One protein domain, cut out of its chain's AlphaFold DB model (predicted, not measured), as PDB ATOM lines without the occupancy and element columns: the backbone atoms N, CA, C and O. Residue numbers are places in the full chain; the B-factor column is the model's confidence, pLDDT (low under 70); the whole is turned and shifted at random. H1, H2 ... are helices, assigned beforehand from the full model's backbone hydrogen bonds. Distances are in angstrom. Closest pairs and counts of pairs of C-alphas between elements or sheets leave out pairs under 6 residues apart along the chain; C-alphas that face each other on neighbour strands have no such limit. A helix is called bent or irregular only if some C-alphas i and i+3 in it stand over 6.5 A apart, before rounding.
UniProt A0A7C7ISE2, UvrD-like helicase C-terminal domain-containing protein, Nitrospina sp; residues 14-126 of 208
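Overview. This is residues 14 to 126 of the 208 residues of the protein "UvrD-like helicase C-terminal domain-containing protein" of Nitrospina sp (UniProt A0A7C7ISE2). A rounded cluster of helices has H1 in its middle, with H2 set crosswise on it and the short H3 and H4 on the far side of H2 from H1. The kinked H7 forms one end of the longest axis, near H1, while the short H5 and H6 are gathered by the last residues of H1. The class is all helix: the printed part has 113 residues with seven named helices, H1 to H7 in chain order, and no named strand. It is compact, with a radius of gyration of the C-alphas of 14.0 A and spans of 37 by 34 by 24 A.

Along the chain. Find C-alpha 106 at (-37.864, 28.060, 12.684); from there H7, residues 106 to 125, runs to C-alpha 125 at (-42.503, 17.959, -6.467), 22.1 A away. Look near residue 119 for its kink of 100 degrees; H7 is irregular, with C-alphas 118 and 121 9.6 A apart. H1, residues 21 to 34, begins at C-alpha 21 at (-47.897, 21.877, 0.687) and is 19.8 A long. H2, residues 41 to 48, measures 10.5 A. Then come H3, residues 57 to 60, H4, residues 62 to 65, H5, residues 76 to 81, and H6, residues 89 to 93. H6 is neither bent nor irregular, but only just: C-alphas 90 and 93 are 6.3 A apart.

Arrangement. Start from H7, which touches no helix but is near H1, with 13 pairs of C-alphas within 10 A. H1 touches H2, about perpendicular at 80 degrees, closest at the C-alphas of Ala 26 and Met 47, 4.1 A. H2, the hub, only just touches H3, with 3 pairs of C-alphas within 8 A, closest at Tyr 48 and Arg 60, 5.6 A. H2 also only just touches H4, again with 3 pairs, closest at the C-alphas of Glu 45 and Arg 62, 7.3 A. At residues 33 to 34 alone H1 only just touches H6, with 3 pairs, closest at the C-alphas of Ser 34 and Gln 92, 5.0 A. H5 is close to H1 but not clearly touching, the closest C-alphas, Leu 33 and Phe 76, being 6.0 A apart. Residues 39 to 40 pair with residues 73 to 74, antiparallel. In H1, H2 and H5 every O i to N i+4 pair is within hydrogen-bond range; H7 has 13 of 16, H6 has 0 of 1 but 1 of 2 O i to N i+3 pairs, and H3 and H4 are too short for an O i to N i+4 pair.

Size, cuts and confidence. The two C-alphas farthest apart, Glu 14 and Gln 81, are 42.3 A from each other. The printed part has no cut, and the link from H6 to H7, residues 94 to 105, is long. Mean pLDDT of the printed part is 94.1, and no printed residue is under 70.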
ATOM      1  N   GLU A  14     -51.000   7.574   3.231       90.75
ATOM      2  CA  GLU A  14     -52.086   8.297   2.548       90.75
ATOM      3  C   GLU A  14     -51.546   9.379   1.588       90.75
ATOM      4  O   GLU A  14     -52.259  10.310   1.208       90.75
ATOM      5  N   ASP A  15     -50.269   9.278   1.197       91.44
ATOM      6  CA  ASP A  15     -49.559  10.218   0.319       91.44
ATOM      7  C   ASP A  15     -49.449  11.658   0.862       91.44
ATOM      8  O   ASP A  15     -49.102  12.605   0.136       91.44
ATOM      9  N   ILE A  16     -49.657  11.861   2.165       93.81
ATOM     10  CA  ILE A  16     -49.485  13.166   2.801       93.81
ATOM     11  C   ILE A  16     -47.992  13.402   3.032       93.81
ATOM     12  O   ILE A  16     -47.319  12.724   3.811       93.81
ATOM     13  N   LYS A  17     -47.441  14.411   2.349       95.75
ATOM     14  CA  LYS A  17     -46.020  14.771   2.457       95.75
ATOM     15  C   LYS A  17     -45.664  15.232   3.874       95.75
ATOM     16  O   LYS A  17     -46.414  15.917   4.561       95.75
ATOM     17  N   CYS A  18     -44.420  14.976   4.265       95.12
ATOM     18  CA  CYS A  18     -43.833  15.385   5.545       95.12
ATOM     19  C   CYS A  18     -43.752  16.909   5.801       95.12
ATOM     20  O   CYS A  18     -43.322  17.319   6.889       95.12
ATOM     21  N   PHE A  19     -44.122  17.749   4.832       95.75
ATOM     22  CA  PHE A  19     -44.159  19.207   4.930       95.75
ATOM     23  C   PHE A  19     -45.498  19.767   4.433       95.75
ATOM     24  O   PHE A  19     -46.215  19.123   3.673       95.75
ATOM     25  N   ASP A  20     -45.808  20.998   4.839       95.56
ATOM     26  CA  ASP A  20     -47.015  21.701   4.409       95.56
ATOM     27  C   ASP A  20     -46.918  22.098   2.924       95.56
ATOM     28  O   ASP A  20     -45.985  22.781   2.492       95.56
ATOM     29  N   GLN A  21     -47.891  21.655   2.132       95.25
ATOM     30  CA  GLN A  21     -47.897  21.877   0.687       95.25
ATOM     31  C   GLN A  21     -48.125  23.341   0.310       95.25
ATOM     32  O   GLN A  21     -47.568  23.812  -0.678       95.25
ATOM     33  N   HIS A  22     -48.879  24.098   1.102       96.00
ATOM     34  CA  HIS A  22     -49.088  25.522   0.853       96.00
ATOM     35  C   HIS A  22     -47.817  26.333   1.128       96.00
ATOM     36  O   HIS A  22     -47.502  27.255   0.371       96.00
ATOM     37  N   GLN A  23     -47.043  25.953   2.151       97.25
ATOM     38  CA  GLN A  23     -45.695  26.479   2.378       97.25
ATOM     39  C   GLN A  23     -44.793  26.189   1.174       97.25
ATOM     40  O   GLN A  23     -44.098  27.088   0.696       97.25
ATOM     41  N   TRP A  24     -44.832  24.963   0.645       97.56
ATOM     42  CA  TRP A  24     -44.039  24.588  -0.526       97.56
ATOM     43  C   TRP A  24     -44.414  25.389  -1.779       97.56
ATOM     44  O   TRP A  24     -43.546  25.923  -2.469       97.56
ATOM     45  N   GLU A  25     -45.707  25.555  -2.046       97.44
ATOM     46  CA  GLU A  25     -46.206  26.363  -3.161       97.44
ATOM     47  C   GLU A  25     -45.779  27.833  -3.058       97.44
ATOM     48  O   GLU A  25     -45.391  28.429  -4.064       97.44
ATOM     49  N   ALA A  26     -45.783  28.405  -1.850       97.75
ATOM     50  CA  ALA A  26     -45.293  29.759  -1.608       97.75
ATOM     51  C   ALA A  26     -43.781  29.885  -1.867       97.75
ATOM     52  O   ALA A  26     -43.343  30.854  -2.491       97.75
ATOM     53  N   ILE A  27     -42.985  28.893  -1.447       97.88
ATOM     54  CA  ILE A  27     -41.539  28.839  -1.721       97.88
ATOM     55  C   ILE A  27     -41.281  28.792  -3.230       97.88
ATOM     56  O   ILE A  27     -40.432  29.539  -3.729       97.88
ATOM     57  N   LYS A  28     -42.027  27.964  -3.973       97.31
ATOM     58  CA  LYS A  28     -41.930  27.904  -5.439       97.31
ATOM     59  C   LYS A  28     -42.278  29.248  -6.070       97.31
ATOM     60  O   LYS A  28     -41.474  29.768  -6.842       97.31
ATOM     61  N   ALA A  29     -43.411  29.844  -5.699       97.38
ATOM     62  CA  ALA A  29     -43.848  31.138  -6.223       97.38
ATOM     63  C   ALA A  29     -42.793  32.240  -6.014       97.38
ATOM     64  O   ALA A  29     -42.418  32.925  -6.967       97.38
ATOM     65  N   TRP A  30     -42.228  32.352  -4.805       97.69
ATOM     66  CA  TRP A  30     -41.141  33.301  -4.552       97.69
ATOM     67  C   TRP A  30     -39.878  32.969  -5.356       97.69
ATOM     68  O   TRP A  30     -39.228  33.868  -5.884       97.69
ATOM     69  N   THR A  31     -39.537  31.685  -5.503       95.75
ATOM     70  CA  THR A  31     -38.380  31.267  -6.311       95.75
ATOM     71  C   THR A  31     -38.534  31.717  -7.767       95.75
ATOM     72  O   THR A  31     -37.590  32.269  -8.335       95.75
ATOM     73  N   HIS A  32     -39.718  31.554  -8.365       96.12
ATOM     74  CA  HIS A  32     -40.010  32.055  -9.713       96.12
ATOM     75  C   HIS A  32     -39.802  33.572  -9.812       96.12
ATOM     76  O   HIS A  32     -39.031  34.023 -10.664       96.12
ATOM     77  N   LEU A  33     -40.387  34.343  -8.890       96.25
ATOM     78  CA  LEU A  33     -40.223  35.799  -8.847       96.25
ATOM     79  C   LEU A  33     -38.763  36.234  -8.661       96.25
ATOM     80  O   LEU A  33     -38.307  37.171  -9.320       96.25
ATOM     81  N   SER A  34     -38.011  35.546  -7.797       95.31
ATOM     82  CA  SER A  34     -36.594  35.842  -7.549       95.31
ATOM     83  C   SER A  34     -35.720  35.612  -8.786       95.31
ATOM     84  O   SER A  34     -34.755  36.341  -9.020       95.31
ATOM     85  N   ASN A  35     -36.131  34.672  -9.642       94.62
ATOM     86  CA  ASN A  35     -35.510  34.363 -10.928       94.62
ATOM     87  C   ASN A  35     -36.053  35.219 -12.085       94.62
ATOM     88  O   ASN A  35     -35.848  34.868 -13.247       94.62
ATOM     89  N   LYS A  36     -36.738  36.333 -11.786       94.69
ATOM     90  CA  LYS A  36     -37.352  37.247 -12.768       94.69
ATOM     91  C   LYS A  36     -38.388  36.582 -13.685       94.69
ATOM     92  O   LYS A  36     -38.629  37.071 -14.784       94.69
ATOM     93  N   LYS A  37     -38.988  35.473 -13.249       95.94
ATOM     94  CA  LYS A  37     -40.134  34.863 -13.927       95.94
ATOM     95  C   LYS A  37     -41.428  35.460 -13.386       95.94
ATOM     96  O   LYS A  37     -41.457  36.002 -12.280       95.94
ATOM     97  N   THR A  38     -42.487  35.330 -14.166       96.69
ATOM     98  CA  THR A  38     -43.850  35.654 -13.763       96.69
ATOM     99  C   THR A  38     -44.477  34.504 -12.977       96.69
ATOM    100  O   THR A  38     -44.021  33.355 -13.033       96.69
ATOM    101  N   ILE A  39     -45.510  34.829 -12.205       96.69
ATOM    102  CA  ILE A  39     -46.376  33.869 -11.522       96.69
ATOM    103  C   ILE A  39     -47.840  34.225 -11.773       96.69
ATOM    104  O   ILE A  39     -48.171  35.386 -11.999       96.69
ATOM    105  N   ASN A  40     -48.724  33.235 -11.711       95.31
ATOM    106  CA  ASN A  40     -50.158  33.461 -11.877       95.31
ATOM    107  C   ASN A  40     -50.829  33.905 -10.569       95.31
ATOM    108  O   ASN A  40     -50.285  33.757  -9.471       95.31
ATOM    109  N   LYS A  41     -52.067  34.384 -10.686       94.19
ATOM    110  CA  LYS A  41     -52.923  34.803  -9.567       94.19
ATOM    111  C   LYS A  41     -52.943  33.818  -8.388       94.19
ATOM    112  O   LYS A  41     -52.699  34.207  -7.248       94.19
ATOM    113  N   LYS A  42     -53.162  32.523  -8.646       92.81
ATOM    114  CA  LYS A  42     -53.230  31.488  -7.593       92.81
ATOM    115  C   LYS A  42     -51.911  31.340  -6.835       92.81
ATOM    116  O   LYS A  42     -51.912  31.106  -5.625       92.81
ATOM    117  N   GLN A  43     -50.782  31.463  -7.528       95.44
ATOM    118  CA  GLN A  43     -49.455  31.446  -6.913       95.44
ATOM    119  C   GLN A  43     -49.226  32.693  -6.052       95.44
ATOM    120  O   GLN A  43     -48.710  32.561  -4.942       95.44
ATOM    121  N   VAL A  44     -49.658  33.873  -6.512       95.38
ATOM    122  CA  VAL A  44     -49.583  35.117  -5.727       95.38
ATOM    123  C   VAL A  44     -50.402  34.992  -4.443       95.38
ATOM    124  O   VAL A  44     -49.868  35.222  -3.358       95.38
ATOM    125  N   GLU A  45     -51.657  34.546  -4.541       93.81
ATOM    126  CA  GLU A  45     -52.546  34.332  -3.391       93.81
ATOM    127  C   GLU A  45     -51.910  33.425  -2.333       93.81
ATOM    128  O   GLU A  45     -51.906  33.736  -1.138       93.81
ATOM    129  N   LYS A  46     -51.352  32.290  -2.769       94.56
ATOM    130  CA  LYS A  46     -50.675  31.337  -1.884       94.56
ATOM    131  C   LYS A  46     -49.445  31.961  -1.244       94.56
ATOM    132  O   LYS A  46     -49.284  31.859  -0.033       94.56
ATOM    133  N   MET A  47     -48.621  32.661  -2.020       96.44
ATOM    134  CA  MET A  47     -47.406  33.313  -1.534       96.44
ATOM    135  C   MET A  47     -47.697  34.422  -0.513       96.44
ATOM    136  O   MET A  47     -47.058  34.481   0.539       96.44
ATOM    137  N   TYR A  48     -48.690  35.275  -0.772       96.19
ATOM    138  CA  TYR A  48     -49.024  36.435   0.066       96.19
ATOM    139  C   TYR A  48     -49.496  36.046   1.471       96.19
ATOM    140  O   TYR A  48     -49.299  36.805   2.426       96.19
ATOM    141  N   LYS A  49     -50.038  34.834   1.647       94.88
ATOM    142  CA  LYS A  49     -50.348  34.279   2.977       94.88
ATOM    143  C   LYS A  49     -49.111  34.169   3.876       94.88
ATOM    144  O   LYS A  49     -49.265  34.219   5.098       94.88
ATOM    145  N   TYR A  50     -47.913  34.065   3.303       96.25
ATOM    146  CA  TYR A  50     -46.656  33.865   4.030       96.25
ATOM    147  C   TYR A  50     -45.740  35.105   4.057       96.25
ATOM    148  O   TYR A  50     -44.725  35.092   4.750       96.25
ATOM    149  N   ILE A  51     -46.112  36.205   3.394       95.69
ATOM    150  CA  ILE A  51     -45.380  37.487   3.417       95.69
ATOM    151  C   ILE A  51     -45.980  38.416   4.481       95.69
ATOM    152  O   ILE A  51     -47.205  38.460   4.637       95.69
ATOM    153  N   ARG A  52     -45.154  39.172   5.222       94.19
ATOM    154  CA  ARG A  52     -45.625  40.192   6.190       94.19
ATOM    155  C   ARG A  52     -45.716  41.581   5.558       94.19
ATOM    156  O   ARG A  52     -46.661  42.311   5.838       94.19
ATOM    157  N   GLU A  53     -44.776  41.879   4.681       94.25
ATOM    158  CA  GLU A  53     -44.510  43.152   4.024       94.25
ATOM    159  C   GLU A  53     -45.498  43.398   2.868       94.25
ATOM    160  O   GLU A  53     -45.167  43.273   1.689       94.25
ATOM    161  N   LEU A  54     -46.753  43.691   3.222       94.81
ATOM    162  CA  LEU A  54     -47.803  44.112   2.292       94.81
ATOM    163  C   LEU A  54     -48.360  45.469   2.730       94.81
ATOM    164  O   LEU A  54     -48.598  45.663   3.922       94.81
ATOM    165  N   LYS A  55     -48.642  46.351   1.765       93.69
ATOM    166  CA  LYS A  55     -49.182  47.704   2.002       93.69
ATOM    167  C   LYS A  55     -50.553  47.690   2.684       93.69
ATOM    168  O   LYS A  55     -50.836  48.545   3.512       93.69
ATOM    169  N   ASP A  56     -51.394  46.713   2.342       91.94
ATOM    170  CA  ASP A  56     -52.719  46.511   2.940       91.94
ATOM    171  C   ASP A  56     -52.951  45.005   3.208       91.94
ATOM    172  O   ASP A  56     -52.698  44.162   2.339       91.94
ATOM    173  N   PRO A  57     -53.442  44.602   4.395       89.69
ATOM    174  CA  PRO A  57     -53.842  43.221   4.659       89.69
ATOM    175  C   PRO A  57     -54.831  42.614   3.648       89.69
ATOM    176  O   PRO A  57     -54.796  41.395   3.451       89.69
ATOM    177  N   LYS A  58     -55.665  43.425   2.982       91.06
ATOM    178  CA  LYS A  58     -56.643  42.999   1.962       91.06
ATOM    179  C   LYS A  58     -56.013  42.249   0.797       91.06
ATOM    180  O   LYS A  58     -56.648  41.342   0.272       91.06
ATOM    181  N   PHE A  59     -54.754  42.525   0.453       91.69
ATOM    182  CA  PHE A  59     -54.043  41.784  -0.594       91.69
ATOM    183  C   PHE A  59     -53.869  40.290  -0.260       91.69
ATOM    184  O   PHE A  59     -53.587  39.488  -1.144       91.69
ATOM    185  N   ARG A  60     -54.053  39.864   0.999       91.56
ATOM    186  CA  ARG A  60     -54.080  38.433   1.370       91.56
ATOM    187  C   ARG A  60     -55.459  37.794   1.222       91.56
ATOM    188  O   ARG A  60     -55.572  36.572   1.315       91.56
ATOM    189  N   MET A  61     -56.509  38.599   1.079       89.00
ATOM    190  CA  MET A  61     -57.884  38.123   1.035       89.00
ATOM    191  C   MET A  61     -58.250  37.690  -0.377       89.00
ATOM    192  O   MET A  61     -57.986  38.392  -1.347       89.00
ATOM    193  N   ARG A  62     -58.945  36.557  -0.483       85.25
ATOM    194  CA  ARG A  62     -59.421  36.032  -1.769       85.25
ATOM    195  C   ARG A  62     -60.361  37.004  -2.493       85.25
ATOM    196  O   ARG A  62     -60.355  37.061  -3.714       85.25
ATOM    197  N   SER A  63     -61.129  37.800  -1.747       86.38
ATOM    198  CA  SER A  63     -62.044  38.802  -2.302       86.38
ATOM    199  C   SER A  63     -61.342  39.858  -3.156       86.38
ATOM    200  O   SER A  63     -61.915  40.267  -4.157       86.38
ATOM    201  N   PHE A  64     -60.115  40.256  -2.798       86.94
ATOM    202  CA  PHE A  64     -59.318  41.182  -3.606       86.94
ATOM    203  C   PHE A  64     -58.970  40.565  -4.964       86.94
ATOM    204  O   PHE A  64     -59.093  41.204  -5.995       86.94
ATOM    205  N   TRP A  65     -58.574  39.295  -4.970       87.38
ATOM    206  CA  TRP A  65     -58.133  38.628  -6.188       87.38
ATOM    207  C   TRP A  65     -59.297  38.224  -7.091       87.38
ATOM    208  O   TRP A  65     -59.116  38.131  -8.296       87.38
ATOM    209  N   ASN A  66     -60.508  38.023  -6.566       85.44
ATOM    210  CA  ASN A  66     -61.676  37.647  -7.372       85.44
ATOM    211  C   ASN A  66     -61.987  38.621  -8.524       85.44
ATOM    212  O   ASN A  66     -62.559  38.185  -9.518       85.44
ATOM    213  N   THR A  67     -61.618  39.897  -8.403       82.06
ATOM    214  CA  THR A  67     -61.812  40.903  -9.461       82.06
ATOM    215  C   THR A  67     -60.735  40.860 -10.543       82.06
ATOM    216  O   THR A  67     -60.952  41.377 -11.634       82.06
ATOM    217  N   GLU A  68     -59.594  40.230 -10.266       82.00
ATOM    218  CA  GLU A  68     -58.475  40.113 -11.200       82.00
ATOM    219  C   GLU A  68     -58.639  38.906 -12.138       82.00
ATOM    220  O   GLU A  68     -59.099  37.829 -11.729       82.00
ATOM    221  N   SER A  69     -58.192  39.069 -13.388       85.38
ATOM    222  CA  SER A  69     -58.223  38.025 -14.421       85.38
ATOM    223  C   SER A  69     -57.391  36.794 -14.030       85.38
ATOM    224  O   SER A  69     -56.281  36.906 -13.508       85.38
ATOM    225  N   GLU A  70     -57.909  35.595 -14.320       83.69
ATOM    226  CA  GLU A  70     -57.195  34.324 -14.102       83.69
ATOM    227  C   GLU A  70     -56.018  34.123 -15.068       83.69
ATOM    228  O   GLU A  70     -55.090  33.380 -14.749       83.69
ATOM    229  N   LEU A  71     -56.052  34.776 -16.235       87.50
ATOM    230  CA  LEU A  71     -54.994  34.704 -17.251       87.50
ATOM    231  C   LEU A  71     -53.856  35.696 -16.987       87.50
ATOM    232  O   LEU A  71     -52.866  35.701 -17.712       87.50
ATOM    233  N   GLU A  72     -54.010  36.552 -15.978       90.56
ATOM    234  CA  GLU A  72     -53.033  37.583 -15.676       90.56
ATOM    235  C   GLU A  72     -51.761  36.989 -15.064       90.56
ATOM    236  O   GLU A  72     -51.799  36.161 -14.142       90.56
ATOM    237  N   GLU A  73     -50.623  37.480 -15.547       94.75
ATOM    238  CA  GLU A  73     -49.310  37.140 -15.028       94.75
ATOM    239  C   GLU A  73     -48.710  38.307 -14.243       94.75
ATOM    240  O   GLU A  73     -48.815  39.481 -14.606       94.75
ATOM    241  N   TYR A  74     -48.047  37.975 -13.140       95.44
ATOM    242  CA  TYR A  74     -47.505  38.944 -12.201       95.44
ATOM    243  C   TYR A  74     -46.001  38.751 -12.061       95.44
ATOM    244  O   TYR A  74     -45.530  37.702 -11.617       95.44
ATOM    245  N   ASP A  75     -45.238  39.781 -12.412       96.50
ATOM    246  CA  ASP A  75     -43.821  39.886 -12.082       96.50
ATOM    247  C   ASP A  75     -43.615  40.698 -10.788       96.50
ATOM    248  O   ASP A  75     -44.541  41.274 -10.209       96.50
ATOM    249  N   PHE A  76     -42.370  40.771 -10.314       96.25
ATOM    250  CA  PHE A  76     -42.051  41.499  -9.082       96.25
ATOM    251  C   PHE A  76     -42.399  42.999  -9.164       96.25
ATOM    252  O   PHE A  76     -42.834  43.600  -8.177       96.25
ATOM    253  N   LYS A  77     -42.235  43.622 -10.337       95.75
ATOM    254  CA  LYS A  77     -42.499  45.054 -10.526       95.75
ATOM    255  C   LYS A  77     -43.997  45.338 -10.432       95.75
ATOM    256  O   LYS A  77     -44.402  46.230  -9.692       95.75
ATOM    257  N   LYS A  78     -44.821  44.542 -11.109       95.12
ATOM    258  CA  LYS A  78     -46.276  44.644 -11.072       95.12
ATOM    259  C   LYS A  78     -46.806  44.433  -9.657       95.12
ATOM    260  O   LYS A  78     -47.619  45.229  -9.188       95.12
ATOM    261  N   LEU A  79     -46.282  43.437  -8.940       95.31
ATOM    262  CA  LEU A  79     -46.691  43.166  -7.561       95.31
ATOM    263  C   LEU A  79     -46.375  44.323  -6.603       95.31
ATOM    264  O   LEU A  79     -47.195  44.642  -5.745       95.31
ATOM    265  N   THR A  80     -45.224  44.981  -6.756       95.12
ATOM    266  CA  THR A  80     -44.825  46.110  -5.890       95.12
ATOM    267  C   THR A  80     -45.535  47.422  -6.234       95.12
ATOM    268  O   THR A  80     -45.901  48.196  -5.338       95.12
ATOM    269  N   GLN A  81     -45.772  47.671  -7.524       93.12
ATOM    270  CA  GLN A  81     -46.423  48.889  -8.007       93.12
ATOM    271  C   GLN A  81     -47.942  48.855  -7.823       93.12
ATOM    272  O   GLN A  81     -48.503  49.830  -7.328       93.12
ATOM    273  N   TYR A  82     -48.590  47.739  -8.167       90.06
ATOM    274  CA  TYR A  82     -50.050  47.671  -8.298       90.06
ATOM    275  C   TYR A  82     -50.715  46.685  -7.332       90.06
ATOM    276  O   TYR A  82     -51.861  46.898  -6.950       90.06
ATOM    277  N   CYS A  83     -50.010  45.642  -6.879       91.50
ATOM    278  CA  CYS A  83     -50.604  44.581  -6.050       91.50
ATOM    279  C   CYS A  83     -50.067  44.552  -4.611       91.50
ATOM    280  O   CYS A  83     -50.009  43.493  -3.983       91.50
ATOM    281  N   GLY A  84     -49.641  45.703  -4.089       92.69
ATOM    282  CA  GLY A  84     -49.426  45.889  -2.655       92.69
ATOM    283  C   GLY A  84     -48.227  45.187  -2.023       92.69
ATOM    284  O   GLY A  84     -48.135  45.209  -0.797       92.69
ATOM    285  N   LEU A  85     -47.318  44.584  -2.796       95.56
ATOM    286  CA  LEU A  85     -46.074  44.031  -2.253       95.56
ATOM    287  C   LEU A  85     -45.174  45.176  -1.779       95.56
ATOM    288  O   LEU A  85     -44.759  46.013  -2.579       95.56
ATOM    289  N   ASP A  86     -44.862  45.222  -0.488       95.94
ATOM    290  CA  ASP A  86     -44.103  46.323   0.110       95.94
ATOM    291  C   ASP A  86     -42.630  45.946   0.296       95.94
ATOM    292  O   ASP A  86     -42.117  45.812   1.405       95.94
ATOM    293  N   LEU A  87     -41.949  45.682  -0.820       94.56
ATOM    294  CA  LEU A  87     -40.546  45.276  -0.836       94.56
ATOM    295  C   LEU A  87     -39.755  46.120  -1.830       94.56
ATOM    296  O   LEU A  87     -40.181  46.330  -2.966       94.56
ATOM    297  N   SER A  88     -38.553  46.545  -1.436       93.00
ATOM    298  CA  SER A  88     -37.647  47.212  -2.371       93.00
ATOM    299  C   SER A  88     -37.077  46.217  -3.402       93.00
ATOM    300  O   SER A  88     -36.939  45.022  -3.105       93.00
ATOM    301  N   PRO A  89     -36.661  46.674  -4.601       91.38
ATOM    302  CA  PRO A  89     -36.116  45.800  -5.649       91.38
ATOM    303  C   PRO A  89     -34.911  44.953  -5.218       91.38
ATOM    304  O   PRO A  89     -34.681  43.870  -5.756       91.38
ATOM    305  N   THR A  90     -34.147  45.392  -4.213       92.75
ATOM    306  CA  THR A  90     -33.009  44.626  -3.685       92.75
ATOM    307  C   THR A  90     -33.431  43.324  -3.005       92.75
ATOM    308  O   THR A  90     -32.637  42.383  -2.943       92.75
ATOM    309  N   PHE A  91     -34.673  43.237  -2.513       93.19
ATOM    310  CA  PHE A  91     -35.200  42.025  -1.885       93.19
ATOM    311  C   PHE A  91     -35.557  40.933  -2.888       93.19
ATOM    312  O   PHE A  91     -35.547  39.773  -2.497       93.19
ATOM    313  N   GLN A  92     -35.780  41.249  -4.169       94.31
ATOM    314  CA  GLN A  92     -36.117  40.238  -5.178       94.31
ATOM    315  C   GLN A  92     -35.049  39.136  -5.270       94.31
ATOM    316  O   GLN A  92     -35.373  37.968  -5.443       94.31
ATOM    317  N   LYS A  93     -33.769  39.486  -5.093       93.44
ATOM    318  CA  LYS A  93     -32.649  38.529  -5.124       93.44
ATOM    319  C   LYS A  93     -32.451  37.772  -3.805       93.44
ATOM    320  O   LYS A  93     -31.547  36.941  -3.706       93.44
ATOM    321  N   LYS A  94     -33.217  38.091  -2.757       95.81
ATOM    322  CA  LYS A  94     -33.098  37.428  -1.458       95.81
ATOM    323  C   LYS A  94     -33.795  36.075  -1.496       95.81
ATOM    324  O   LYS A  94     -34.809  35.864  -2.158       95.81
ATOM    325  N   GLN A  95     -33.231  35.164  -0.720       95.44
ATOM    326  CA  GLN A  95     -33.763  33.823  -0.549       95.44
ATOM    327  C   GLN A  95     -35.123  33.851   0.152       95.44
ATOM    328  O   GLN A  95     -35.389  34.741   0.965       95.44
ATOM    329  N   TRP A  96     -35.966  32.857  -0.134       96.69
ATOM    330  CA  TRP A  96     -37.363  32.828   0.308       96.69
ATOM    331  C   TRP A  96     -37.525  32.981   1.826       96.69
ATOM    332  O   TRP A  96     -38.443  33.662   2.269       96.69
ATOM    333  N   TRP A  97     -36.616  32.434   2.637       96.12
ATOM    334  CA  TRP A  97     -36.697  32.503   4.102       96.12
ATOM    335  C   TRP A  97     -36.486  33.918   4.664       96.12
ATOM    336  O   TRP A  97     -36.836  34.188   5.811       96.12
ATOM    337  N   HIS A  98     -35.942  34.849   3.872       95.19
ATOM    338  CA  HIS A  98     -35.871  36.263   4.247       95.19
ATOM    339  C   HIS A  98     -37.182  37.018   4.006       95.19
ATOM    340  O   HIS A  98     -37.304  38.152   4.471       95.19
ATOM    341  N   ILE A  99     -38.132  36.414   3.291       96.50
ATOM    342  CA  ILE A  99     -39.322  37.080   2.751       96.50
ATOM    343  C   ILE A  99     -40.597  36.413   3.270       96.50
ATOM    344  O   ILE A  99     -41.489  37.071   3.797       96.50
ATOM    345  N   LEU A 100     -40.659  35.085   3.207       96.44
ATOM    346  CA  LEU A 100     -41.779  34.280   3.687       96.44
ATOM    347  C   LEU A 100     -41.687  34.075   5.211       96.44
ATOM    348  O   LEU A 100     -41.449  32.974   5.702       96.44
ATOM    349  N   LYS A 101     -41.815  35.164   5.978       93.31
ATOM    350  CA  LYS A 101     -41.648  35.179   7.448       93.31
ATOM    351  C   LYS A 101     -42.944  34.972   8.238       93.31
ATOM    352  O   LYS A 101     -42.934  34.969   9.474       93.31
ATOM    353  N   ARG A 102     -44.097  34.909   7.574       94.81
ATOM    354  CA  ARG A 102     -45.397  34.656   8.212       94.81
ATOM    355  C   ARG A 102     -45.727  33.172   8.102       94.81
ATOM    356  O   ARG A 102     -45.494  32.585   7.058       94.81
ATOM    357  N   ASN A 103     -46.299  32.587   9.156       94.25
ATOM    358  CA  ASN A 103     -46.755  31.189   9.183       94.25
ATOM    359  C   ASN A 103     -45.669  30.145   8.863       94.25
ATOM    360  O   ASN A 103     -45.972  29.079   8.331       94.25
ATOM    361  N   PHE A 104     -44.418  30.448   9.209       95.75
ATOM    362  CA  PHE A 104     -43.302  29.510   9.218       95.75
ATOM    363  C   PHE A 104     -42.699  29.480  10.621       95.75
ATOM    364  O   PHE A 104     -42.379  30.530  11.182       95.75
ATOM    365  N   THR A 105     -42.517  28.287  11.184       95.31
ATOM    366  CA  THR A 105     -41.691  28.103  12.384       95.31
ATOM    367  C   THR A 105     -40.222  27.947  11.999       95.31
ATOM    368  O   THR A 105     -39.898  27.519  10.887       95.31
ATOM    369  N   SER A 106     -39.304  28.232  12.925       94.56
ATOM    370  CA  SER A 106     -37.864  28.060  12.684       94.56
ATOM    371  C   SER A 106     -37.504  26.618  12.303       94.56
ATOM    372  O   SER A 106     -36.659  26.402  11.435       94.56
ATOM    373  N   GLN A 107     -38.178  25.622  12.892       94.38
ATOM    374  CA  GLN A 107     -37.985  24.211  12.549       94.38
ATOM    375  C   GLN A 107     -38.458  23.897  11.125       94.38
ATOM    376  O   GLN A 107     -37.773  23.163  10.417       94.38
ATOM    377  N   GLN A 108     -39.586  24.465  10.682       96.06
ATOM    378  CA  GLN A 108     -40.065  24.299   9.304       96.06
ATOM    379  C   GLN A 108     -39.097  24.924   8.300       96.06
ATOM    380  O   GLN A 108     -38.773  24.291   7.297       96.06
ATOM    381  N   VAL A 109     -38.577  26.124   8.590       96.69
ATOM    382  CA  VAL A 109     -37.569  26.772   7.737       96.69
ATOM    383  C   VAL A 109     -36.327  25.898   7.616       96.69
ATOM    384  O   VAL A 109     -35.909  25.568   6.509       96.69
ATOM    385  N   LEU A 110     -35.770  25.461   8.748       96.19
ATOM    386  CA  LEU A 110     -34.589  24.600   8.763       96.19
ATOM    387  C   LEU A 110     -34.835  23.277   8.028       96.19
ATOM    388  O   LEU A 110     -33.951  22.784   7.327       96.19
ATOM    389  N   TYR A 111     -36.033  22.713   8.160       97.19
ATOM    390  CA  TYR A 111     -36.400  21.481   7.481       97.19
ATOM    391  C   TYR A 111     -36.453  21.653   5.961       97.19
ATOM    392  O   TYR A 111     -35.786  20.899   5.252       97.19
ATOM    393  N   PHE A 112     -37.134  22.684   5.451       97.69
ATOM    394  CA  PHE A 112     -37.139  22.983   4.016       97.69
ATOM    395  C   PHE A 112     -35.733  23.255   3.477       97.69
ATOM    396  O   PHE A 112     -35.402  22.781   2.394       97.69
ATOM    397  N   LEU A 113     -34.877  23.955   4.229       96.69
ATOM    398  CA  LEU A 113     -33.478  24.169   3.839       96.69
ATOM    399  C   LEU A 113     -32.716  22.848   3.679       96.69
ATOM    400  O   LEU A 113     -31.992  22.669   2.699       96.69
ATOM    401  N   ARG A 114     -32.889  21.909   4.615       96.75
ATOM    402  CA  ARG A 114     -32.277  20.573   4.537       96.75
ATOM    403  C   ARG A 114     -32.809  19.780   3.345       96.75
ATOM    404  O   ARG A 114     -32.008  19.215   2.606       96.75
ATOM    405  N   LEU A 115     -34.127  19.780   3.138       97.50
ATOM    406  CA  LEU A 115     -34.770  19.101   2.012       97.50
ATOM    407  C   LEU A 115     -34.273  19.646   0.672       97.50
ATOM    408  O   LEU A 115     -33.826  18.884  -0.180       97.50
ATOM    409  N   LEU A 116     -34.274  20.970   0.508       96.25
ATOM    410  CA  LEU A 116     -33.815  21.631  -0.712       96.25
ATOM    411  C   LEU A 116     -32.333  21.379  -0.984       96.25
ATOM    412  O   LEU A 116     -31.966  21.150  -2.132       96.25
ATOM    413  N   LYS A 117     -31.488  21.379   0.054       95.62
ATOM    414  CA  LYS A 117     -30.060  21.068  -0.084       95.62
ATOM    415  C   LYS A 117     -29.818  19.613  -0.496       95.62
ATOM    416  O   LYS A 117     -28.873  19.349  -1.227       95.62
ATOM    417  N   ARG A 118     -30.627  18.677   0.010       96.19
ATOM    418  CA  ARG A 118     -30.430  17.234  -0.188       96.19
ATOM    419  C   ARG A 118     -31.058  16.704  -1.476       96.19
ATOM    420  O   ARG A 118     -30.443  15.874  -2.131       96.19
ATOM    421  N   TYR A 119     -32.260  17.164  -1.811       96.12
ATOM    422  CA  TYR A 119     -33.079  16.616  -2.898       96.12
ATOM    423  C   TYR A 119     -33.303  17.615  -4.046       96.12
ATOM    424  O   TYR A 119     -33.506  17.214  -5.189       96.12
ATOM    425  N   GLY A 120     -33.244  18.922  -3.771       95.00
ATOM    426  CA  GLY A 120     -33.573  19.962  -4.750       95.00
ATOM    427  C   GLY A 120     -35.076  20.087  -5.027       95.00
ATOM    428  O   GLY A 120     -35.882  19.279  -4.585       95.00
ATOM    429  N   GLN A 121     -35.481  21.134  -5.757       93.69
ATOM    430  CA  GLN A 121     -36.909  21.443  -5.955       93.69
ATOM    431  C   GLN A 121     -37.652  20.381  -6.773       93.69
ATOM    432  O   GLN A 121     -38.770  20.020  -6.424       93.69
ATOM    433  N   LYS A 122     -37.014  19.874  -7.838       93.62
ATOM    434  CA  LYS A 122     -37.615  18.900  -8.760       93.62
ATOM    435  C   LYS A 122     -38.052  17.627  -8.034       93.62
ATOM    436  O   LYS A 122     -39.131  17.117  -8.297       93.62
ATOM    437  N   GLU A 123     -37.231  17.147  -7.107       95.19
ATOM    438  CA  GLU A 123     -37.527  15.927  -6.363       95.19
ATOM    439  C   GLU A 123     -38.652  16.134  -5.342       95.19
ATOM    440  O   GLU A 123     -39.497  15.265  -5.174       95.19
ATOM    441  N   LEU A 124     -38.731  17.313  -4.711       96.06
ATOM    442  CA  LEU A 124     -39.796  17.630  -3.749       96.06
ATOM    443  C   LEU A 124     -41.179  17.810  -4.398       96.06
ATOM    444  O   LEU A 124     -42.194  17.808  -3.692       96.06
ATOM    445  N   ASP A 125     -41.243  17.963  -5.722       94.56
ATOM    446  CA  ASP A 125     -42.503  17.959  -6.467       94.56
ATOM    447  C   ASP A 125     -43.035  16.537  -6.694       94.56
ATOM    448  O   ASP A 125     -44.253  16.338  -6.639       94.56
ATOM    449  N   ASN A 126     -42.157  15.541  -6.809       95.31
ATOM    450  CA  ASN A 126     -42.542  14.136  -6.955       95.31
ATOM    451  C   ASN A 126     -43.067  13.546  -5.632       95.31
ATOM    452  O   ASN A 126     -42.852  14.136  -4.572       95.31
TER     453      ASN A 126